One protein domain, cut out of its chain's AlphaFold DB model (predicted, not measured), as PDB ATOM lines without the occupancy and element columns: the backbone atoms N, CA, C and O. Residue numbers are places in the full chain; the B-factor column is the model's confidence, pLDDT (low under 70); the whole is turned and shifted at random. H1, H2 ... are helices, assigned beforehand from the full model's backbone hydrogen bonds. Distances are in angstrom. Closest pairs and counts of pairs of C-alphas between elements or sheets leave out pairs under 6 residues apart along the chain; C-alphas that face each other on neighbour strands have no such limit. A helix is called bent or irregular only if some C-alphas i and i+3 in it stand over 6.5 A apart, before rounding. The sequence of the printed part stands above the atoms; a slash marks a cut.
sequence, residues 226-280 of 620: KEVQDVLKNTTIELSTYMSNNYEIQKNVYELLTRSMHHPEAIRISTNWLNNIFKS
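Overview. This is residues 226 to 280 of the 620 residues of an uncharacterized protein of Plasmodium vinckei vinckei (UniProt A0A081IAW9). Three helices follow one another end to end in an open arch, with H2 as the span across its top and H1 and H3 as two legs that slope away from its two ends. The helices meet at corners near their ends, nothing fills the hollow between the legs, and there is no packed core. The printed part has 55 residues, with three named helices in the order H1, H2, H3 and no named strand, and its class is all helix. It is extended, with a radius of gyration of the C-alphas of 19.0 A, and the C-alphas span 56 by 27 by 14 A along their three main axes.

Arrangement. H1, residues 226 to 245, and H2, residues 247 to 261, only just touch, with 3 pairs of C-alphas within 8 A, and they touch only at the corner by their link. Their closest C-alphas are those of Met 243 and Ile 249, 6.0 A apart. H1 touches H2 with residues 243 to 244 alone, and H2 touches H1 with residues 249 to 250 alone. Their lines are about perpendicular, but only just, at 73 degrees. H3, residues 264 to 278, is close to H2 but not clearly touching it, with 2 pairs of C-alphas within 8 A; the closest are those of Met 261 and Ile 267, 6.9 A apart. H2 and H3 run the same way at a steep tilt of 60 degrees. H1 and H3 are apart. Every O i to N i+4 pair is within hydrogen-bond range in H1, H2 and H3.

Along the chain. H1 begins at C-alpha 226, at (-11.009, -1.354, -24.396), and measures 27.7 A from first to last C-alpha; with 20 residues it is the longest helix. H2 has 15 residues, begins at C-alpha 247, at (13.695, -15.403, -7.600), and measures 20.5 A. H3 also has 15 residues, measures 20.9 A and ends at C-alpha 278, at (2.508, -1.873, 27.383). None of the three helices is bent or irregular.

Size, cuts and confidence. The two C-alphas farthest apart are those of Glu 227 and Lys 279, at 56.7 A, and the first and last printed C-alphas, those of Lys 226 and Ser 280, are 53.2 A apart. Residues 226 to 242, which belong to H1, stand free, and so do residues 271 to 280, of which 271 to 278 belong to H3. The links from H1 to H2, of 1 residue, and from H2 to H3, of 2 residues, are both tight. The printed part has no cut. The mean pLDDT of the printed part is 83.0, and no printed residue is under 70.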
ATOM      1  N   LYS A 226     -11.010  -0.202 -25.304       85.81
ATOM      2  CA  LYS A 226     -11.009  -1.354 -24.396       85.81
ATOM      3  C   LYS A 226      -9.888  -2.346 -24.711       85.81
ATOM      4  O   LYS A 226      -9.318  -2.924 -23.798       85.81
ATOM      5  N   GLU A 227      -9.555  -2.509 -25.987       87.25
ATOM      6  CA  GLU A 227      -8.474  -3.379 -26.453       87.25
ATOM      7  C   GLU A 227      -7.104  -2.914 -25.929       87.25
ATOM      8  O   GLU A 227      -6.357  -3.712 -25.367       87.25
ATOM      9  N   VAL A 228      -6.825  -1.606 -25.974       86.06
ATOM     10  CA  VAL A 228      -5.616  -0.997 -25.393       86.06
ATOM     11  C   VAL A 228      -5.606  -1.132 -23.866       86.06
ATOM     12  O   VAL A 228      -4.565  -1.437 -23.286       86.06
ATOM     13  N   GLN A 229      -6.757  -0.957 -23.204       84.38
ATOM     14  CA  GLN A 229      -6.878  -1.138 -21.751       84.38
ATOM     15  C   GLN A 229      -6.646  -2.587 -21.311       84.38
ATOM     16  O   GLN A 229      -5.904  -2.815 -20.357       84.38
ATOM     17  N   ASP A 230      -7.263  -3.564 -21.981       89.31
ATOM     18  CA  ASP A 230      -7.093  -4.981 -21.659       89.31
ATOM     19  C   ASP A 230      -5.669  -5.460 -22.011       89.31
ATOM     20  O   ASP A 230      -5.103  -6.222 -21.231       89.31
ATOM     21  N   VAL A 231      -5.022  -4.946 -23.070       90.31
ATOM     22  CA  VAL A 231      -3.582  -5.177 -23.326       90.31
ATOM     23  C   VAL A 231      -2.717  -4.609 -22.195       90.31
ATOM     24  O   VAL A 231      -1.962  -5.362 -21.589       90.31
ATOM     25  N   LEU A 232      -2.854  -3.325 -21.841       83.00
ATOM     26  CA  LEU A 232      -2.074  -2.701 -20.756       83.00
ATOM     27  C   LEU A 232      -2.252  -3.419 -19.420       83.00
ATOM     28  O   LEU A 232      -1.282  -3.650 -18.698       83.00
ATOM     29  N   LYS A 233      -3.486  -3.797 -19.096       86.00
ATOM     30  CA  LYS A 233      -3.830  -4.589 -17.917       86.00
ATOM     31  C   LYS A 233      -3.182  -5.972 -17.957       86.00
ATOM     32  O   LYS A 233      -2.585  -6.363 -16.959       86.00
ATOM     33  N   ASN A 234      -3.248  -6.683 -19.082       90.38
ATOM     34  CA  ASN A 234      -2.639  -8.006 -19.221       90.38
ATOM     35  C   ASN A 234      -1.111  -7.924 -19.126       90.38
ATOM     36  O   ASN A 234      -0.539  -8.623 -18.300       90.38
ATOM     37  N   THR A 235      -0.457  -6.998 -19.833       87.38
ATOM     38  CA  THR A 235       0.994  -6.765 -19.716       87.38
ATOM     39  C   THR A 235       1.397  -6.328 -18.303       87.38
ATOM     40  O   THR A 235       2.443  -6.736 -17.812       87.38
ATOM     41  N   THR A 236       0.565  -5.554 -17.595       82.00
ATOM     42  CA  THR A 236       0.817  -5.191 -16.186       82.00
ATOM     43  C   THR A 236       0.680  -6.403 -15.258       82.00
ATOM     44  O   THR A 236       1.472  -6.555 -14.330       82.00
ATOM     45  N   ILE A 237      -0.286  -7.293 -15.512       88.06
ATOM     46  CA  ILE A 237      -0.451  -8.561 -14.786       88.06
ATOM     47  C   ILE A 237       0.717  -9.509 -15.080       88.06
ATOM     48  O   ILE A 237       1.259 -10.083 -14.140       88.06
ATOM     49  N   GLU A 238       1.152  -9.642 -16.333       87.06
ATOM     50  CA  GLU A 238       2.317 -10.443 -16.726       87.06
ATOM     51  C   GLU A 238       3.606  -9.904 -16.105       87.06
ATOM     52  O   GLU A 238       4.355 -10.677 -15.515       87.06
ATOM     53  N   LEU A 239       3.842  -8.588 -16.153       82.75
ATOM     54  CA  LEU A 239       5.013  -7.958 -15.538       82.75
ATOM     55  C   LEU A 239       4.996  -8.121 -14.011       82.75
ATOM     56  O   LEU A 239       6.016  -8.467 -13.421       82.75
ATOM     57  N   SER A 240       3.835  -7.941 -13.374       79.81
ATOM     58  CA  SER A 240       3.643  -8.176 -11.938       79.81
ATOM     59  C   SER A 240       3.865  -9.644 -11.562       79.81
ATOM     60  O   SER A 240       4.569  -9.937 -10.598       79.81
ATOM     61  N   THR A 241       3.349 -10.583 -12.359       80.69
ATOM     62  CA  THR A 241       3.537 -12.032 -12.177       80.69
ATOM     63  C   THR A 241       5.001 -12.423 -12.382       80.69
ATOM     64  O   THR A 241       5.547 -13.188 -11.593       80.69
ATOM     65  N   TYR A 242       5.673 -11.853 -13.385       82.19
ATOM     66  CA  TYR A 242       7.102 -12.041 -13.628       82.19
ATOM     67  C   TYR A 242       7.938 -11.512 -12.459       82.19
ATOM     68  O   TYR A 242       8.762 -12.248 -11.926       82.19
ATOM     69  N   MET A 243       7.693 -10.281 -11.997       72.31
ATOM     70  CA  MET A 243       8.382  -9.715 -10.829       72.31
ATOM     71  C   MET A 243       8.103 -10.506  -9.544       72.31
ATOM     72  O   MET A 243       9.011 -10.698  -8.741       72.31
ATOM     73  N   SER A 244       6.879 -11.012  -9.374       76.25
ATOM     74  CA  SER A 244       6.476 -11.808  -8.207       76.25
ATOM     75  C   SER A 244       7.040 -13.232  -8.216       76.25
ATOM     76  O   SER A 244       7.218 -13.802  -7.145       76.25
ATOM     77  N   ASN A 245       7.339 -13.802  -9.391       82.00
ATOM     78  CA  ASN A 245       7.857 -15.170  -9.543       82.00
ATOM     79  C   ASN A 245       9.371 -15.231  -9.826       82.00
ATOM     80  O   ASN A 245       9.969 -16.301  -9.726       82.00
ATOM     81  N   ASN A 246      10.010 -14.115 -10.189       88.94
ATOM     82  CA  ASN A 246      11.452 -14.052 -10.412       88.94
ATOM     83  C   ASN A 246      12.193 -14.086  -9.064       88.94
ATOM     84  O   ASN A 246      12.115 -13.146  -8.273       88.94
ATOM     85  N   TYR A 247      12.950 -15.160  -8.836       85.62
ATOM     86  CA  TYR A 247      13.695 -15.403  -7.600       85.62
ATOM     87  C   TYR A 247      14.685 -14.284  -7.227       85.62
ATOM     88  O   TYR A 247      14.818 -13.969  -6.047       85.62
ATOM     89  N   GLU A 248      15.352 -13.634  -8.187       86.00
ATOM     90  CA  GLU A 248      16.249 -12.513  -7.867       86.00
ATOM     91  C   GLU A 248      15.475 -11.269  -7.431       86.00
ATOM     92  O   GLU A 248      15.893 -10.575  -6.507       86.00
ATOM     93  N   ILE A 249      14.316 -11.003  -8.039       83.31
ATOM     94  CA  ILE A 249      13.462  -9.875  -7.646       83.31
ATOM     95  C   ILE A 249      12.848 -10.144  -6.266       83.31
ATOM     96  O   ILE A 249      12.922  -9.274  -5.399       83.31
ATOM     97  N   GLN A 250      12.362 -11.365  -6.008       78.06
ATOM     98  CA  GLN A 250      11.953 -11.812  -4.670       78.06
ATOM     99  C   GLN A 250      13.078 -11.634  -3.639       78.06
ATOM    100  O   GLN A 250      12.848 -11.057  -2.580       78.06
ATOM    101  N   LYS A 251      14.299 -12.093  -3.949       81.88
ATOM    102  CA  LYS A 251      15.477 -11.991  -3.073       81.88
ATOM    103  C   LYS A 251      15.844 -10.537  -2.780       81.88
ATOM    104  O   LYS A 251      16.066 -10.201  -1.622       81.88
ATOM    105  N   ASN A 252      15.859  -9.672  -3.793       80.50
ATOM    106  CA  ASN A 252      16.187  -8.253  -3.640       80.50
ATOM    107  C   ASN A 252      15.108  -7.496  -2.847       80.50
ATOM    108  O   ASN A 252      15.437  -6.651  -2.017       80.50
ATOM    109  N   VAL A 253      13.823  -7.820  -3.045       79.38
ATOM    110  CA  VAL A 253      12.712  -7.268  -2.247       79.38
ATOM    111  C   VAL A 253      12.765  -7.776  -0.806       79.38
ATOM    112  O   VAL A 253      12.608  -6.981   0.119       79.38
ATOM    113  N   TYR A 254      13.039  -9.065  -0.592       75.50
ATOM    114  CA  TYR A 254      13.239  -9.643   0.738       75.50
ATOM    115  C   TYR A 254      14.415  -8.980   1.461       75.50
ATOM    116  O   TYR A 254      14.256  -8.519   2.585       75.50
ATOM    117  N   GLU A 255      15.567  -8.841   0.801       78.19
ATOM    118  CA  GLU A 255      16.740  -8.181   1.371       78.19
ATOM    119  C   GLU A 255      16.471  -6.700   1.682       78.19
ATOM    120  O   GLU A 255      16.843  -6.226   2.757       78.19
ATOM    121  N   LEU A 256      15.773  -5.972   0.802       78.81
ATOM    122  CA  LEU A 256      15.349  -4.594   1.059       78.81
ATOM    123  C   LEU A 256      14.423  -4.504   2.281       78.81
ATOM    124  O   LEU A 256      14.640  -3.655   3.147       78.81
ATOM    125  N   LEU A 257      13.423  -5.383   2.387       74.75
ATOM    126  CA  LEU A 257      12.517  -5.451   3.538       74.75
ATOM    127  C   LEU A 257      13.269  -5.812   4.826       74.75
ATOM    128  O   LEU A 257      13.086  -5.140   5.838       74.75
ATOM    129  N   THR A 258      14.168  -6.799   4.797       78.88
ATOM    130  CA  THR A 258      14.990  -7.186   5.951       78.88
ATOM    131  C   THR A 258      15.906  -6.046   6.391       78.88
ATOM    132  O   THR A 258      15.929  -5.726   7.580       78.88
ATOM    133  N   ARG A 259      16.602  -5.374   5.463       74.81
ATOM    134  CA  ARG A 259      17.418  -4.180   5.754       74.81
ATOM    135  C   ARG A 259      16.568  -3.028   6.307       74.81
ATOM    136  O   ARG A 259      17.025  -2.320   7.197       74.81
ATOM    137  N   SER A 260      15.328  -2.872   5.836       79.88
ATOM    138  CA  SER A 260      14.393  -1.842   6.315       79.88
ATOM    139  C   SER A 260      13.850  -2.144   7.716       79.88
ATOM    140  O   SER A 260      13.753  -1.237   8.534       79.88
ATOM    141  N   MET A 261      13.550  -3.409   8.032       73.25
ATOM    142  CA  MET A 261      13.140  -3.844   9.377       73.25
ATOM    143  C   MET A 261      14.271  -3.695  10.403       73.25
ATOM    144  O   MET A 261      14.024  -3.275  11.529       73.25
ATOM    145  N   HIS A 262      15.512  -3.991  10.003       81.50
ATOM    146  CA  HIS A 262      16.702  -3.813  10.842       81.50
ATOM    147  C   HIS A 262      17.245  -2.373  10.833       81.50
ATOM    148  O   HIS A 262      18.250  -2.091  11.487       81.50
ATOM    149  N   HIS A 263      16.601  -1.443  10.119       87.38
ATOM    150  CA  HIS A 263      17.007  -0.044  10.122       87.38
ATOM    151  C   HIS A 263      16.806   0.552  11.530       87.38
ATOM    152  O   HIS A 263      15.713   0.397  12.087       87.38
ATOM    153  N   PRO A 264      17.789   1.272  12.112       85.00
ATOM    154  CA  PRO A 264      17.705   1.749  13.496       85.00
ATOM    155  C   PRO A 264      16.433   2.546  13.803       85.00
ATOM    156  O   PRO A 264      15.859   2.406  14.879       85.00
ATOM    157  N   GLU A 265      15.944   3.327  12.837       83.06
ATOM    158  CA  GLU A 265      14.715   4.111  12.980       83.06
ATOM    159  C   GLU A 265      13.440   3.248  12.986       83.06
ATOM    160  O   GLU A 265      12.514   3.528  13.745       83.06
ATOM    161  N   ALA A 266      13.398   2.158  12.210       81.06
ATOM    162  CA  ALA A 266      12.268   1.228  12.213       81.06
ATOM    163  C   ALA A 266      12.192   0.462  13.544       81.06
ATOM    164  O   ALA A 266      11.110   0.318  14.121       81.06
ATOM    165  N   ILE A 267      13.352   0.059  14.080       81.69
ATOM    166  CA  ILE A 267      13.475  -0.519  15.424       81.69
ATOM    167  C   ILE A 267      13.017   0.507  16.471       81.69
ATOM    168  O   ILE A 267      12.130   0.203  17.265       81.69
ATOM    169  N   ARG A 268      13.535   1.744  16.436       88.06
ATOM    170  CA  ARG A 268      13.184   2.827  17.378       88.06
ATOM    171  C   ARG A 268      11.680   3.111  17.414       88.06
ATOM    172  O   ARG A 268      11.103   3.227  18.498       88.06
ATOM    173  N   ILE A 269      11.038   3.212  16.249       85.31
ATOM    174  CA  ILE A 269       9.588   3.416  16.131       85.31
ATOM    175  C   ILE A 269       8.830   2.210  16.704       85.31
ATOM    176  O   ILE A 269       7.928   2.398  17.521       85.31
ATOM    177  N   SER A 270       9.235   0.984  16.355       82.25
ATOM    178  CA  SER A 270       8.608  -0.250  16.847       82.25
ATOM    179  C   SER A 270       8.721  -0.392  18.368       82.25
ATOM    180  O   SER A 270       7.727  -0.679  19.032       82.25
ATOM    181  N   THR A 271       9.893  -0.115  18.950       82.38
ATOM    182  CA  THR A 271      10.113  -0.109  20.405       82.38
ATOM    183  C   THR A 271       9.257   0.949  21.102       82.38
ATOM    184  O   THR A 271       8.653   0.658  22.131       82.38
ATOM    185  N   ASN A 272       9.144   2.160  20.547       87.12
ATOM    186  CA  ASN A 272       8.282   3.205  21.110       87.12
ATOM    187  C   ASN A 272       6.794   2.836  21.043       87.12
ATOM    188  O   ASN A 272       6.071   3.032  22.019       87.12
ATOM    189  N   TRP A 273       6.338   2.260  19.930       87.31
ATOM    190  CA  TRP A 273       4.968   1.768  19.772       87.31
ATOM    191  C   TRP A 273       4.654   0.638  20.762       87.31
ATOM    192  O   TRP A 273       3.657   0.709  21.479       87.31
ATOM    193  N   LEU A 274       5.554  -0.343  20.894       80.25
ATOM    194  CA  LEU A 274       5.429  -1.452  21.843       80.25
ATOM    195  C   LEU A 274       5.409  -0.960  23.302       80.25
ATOM    196  O   LEU A 274       4.566  -1.383  24.092       80.25
ATOM    197  N   ASN A 275       6.282  -0.009  23.650       86.81
ATOM    198  CA  ASN A 275       6.300   0.634  24.967       86.81
ATOM    199  C   ASN A 275       4.997   1.394  25.259       86.81
ATOM    200  O   ASN A 275       4.515   1.359  26.388       86.81
ATOM    201  N   ASN A 276       4.410   2.062  24.263       86.75
ATOM    202  CA  ASN A 276       3.129   2.753  24.420       86.75
ATOM    203  C   ASN A 276       1.959   1.766  24.572       86.75
ATOM    204  O   ASN A 276       1.052   2.022  25.360       86.75
ATOM    205  N   ILE A 277       2.008   0.610  23.899       84.62
ATOM    206  CA  ILE A 277       1.047  -0.486  24.095       84.62
ATOM    207  C   ILE A 277       1.149  -1.052  25.514       84.62
ATOM    208  O   ILE A 277       0.130  -1.131  26.196       84.62
ATOM    209  N   PHE A 278       2.348  -1.374  26.010       78.00
ATOM    210  CA  PHE A 278       2.508  -1.873  27.383       78.00
ATOM    211  C   PHE A 278       2.166  -0.835  28.461       78.00
ATOM    212  O   PHE A 278       1.718  -1.217  29.538       78.00
ATOM    213  N   LYS A 279       2.313   0.465  28.172       81.62
ATOM    214  CA  LYS A 279       1.852   1.563  29.042       81.62
ATOM    215  C   LYS A 279       0.344   1.827  28.975       81.62
ATOM    216  O   LYS A 279      -0.148   2.604  29.785       81.62
ATOM    217  N   SER A 280      -0.388   1.235  28.029       91.38
ATOM    218  CA  SER A 280      -1.837   1.441  27.940       91.38
ATOM    219  C   SER A 280      -2.561   0.790  29.123       91.38
ATOM    220  O   SER A 280      -2.201  -0.308  29.565       91.38
TER     221      SER A 280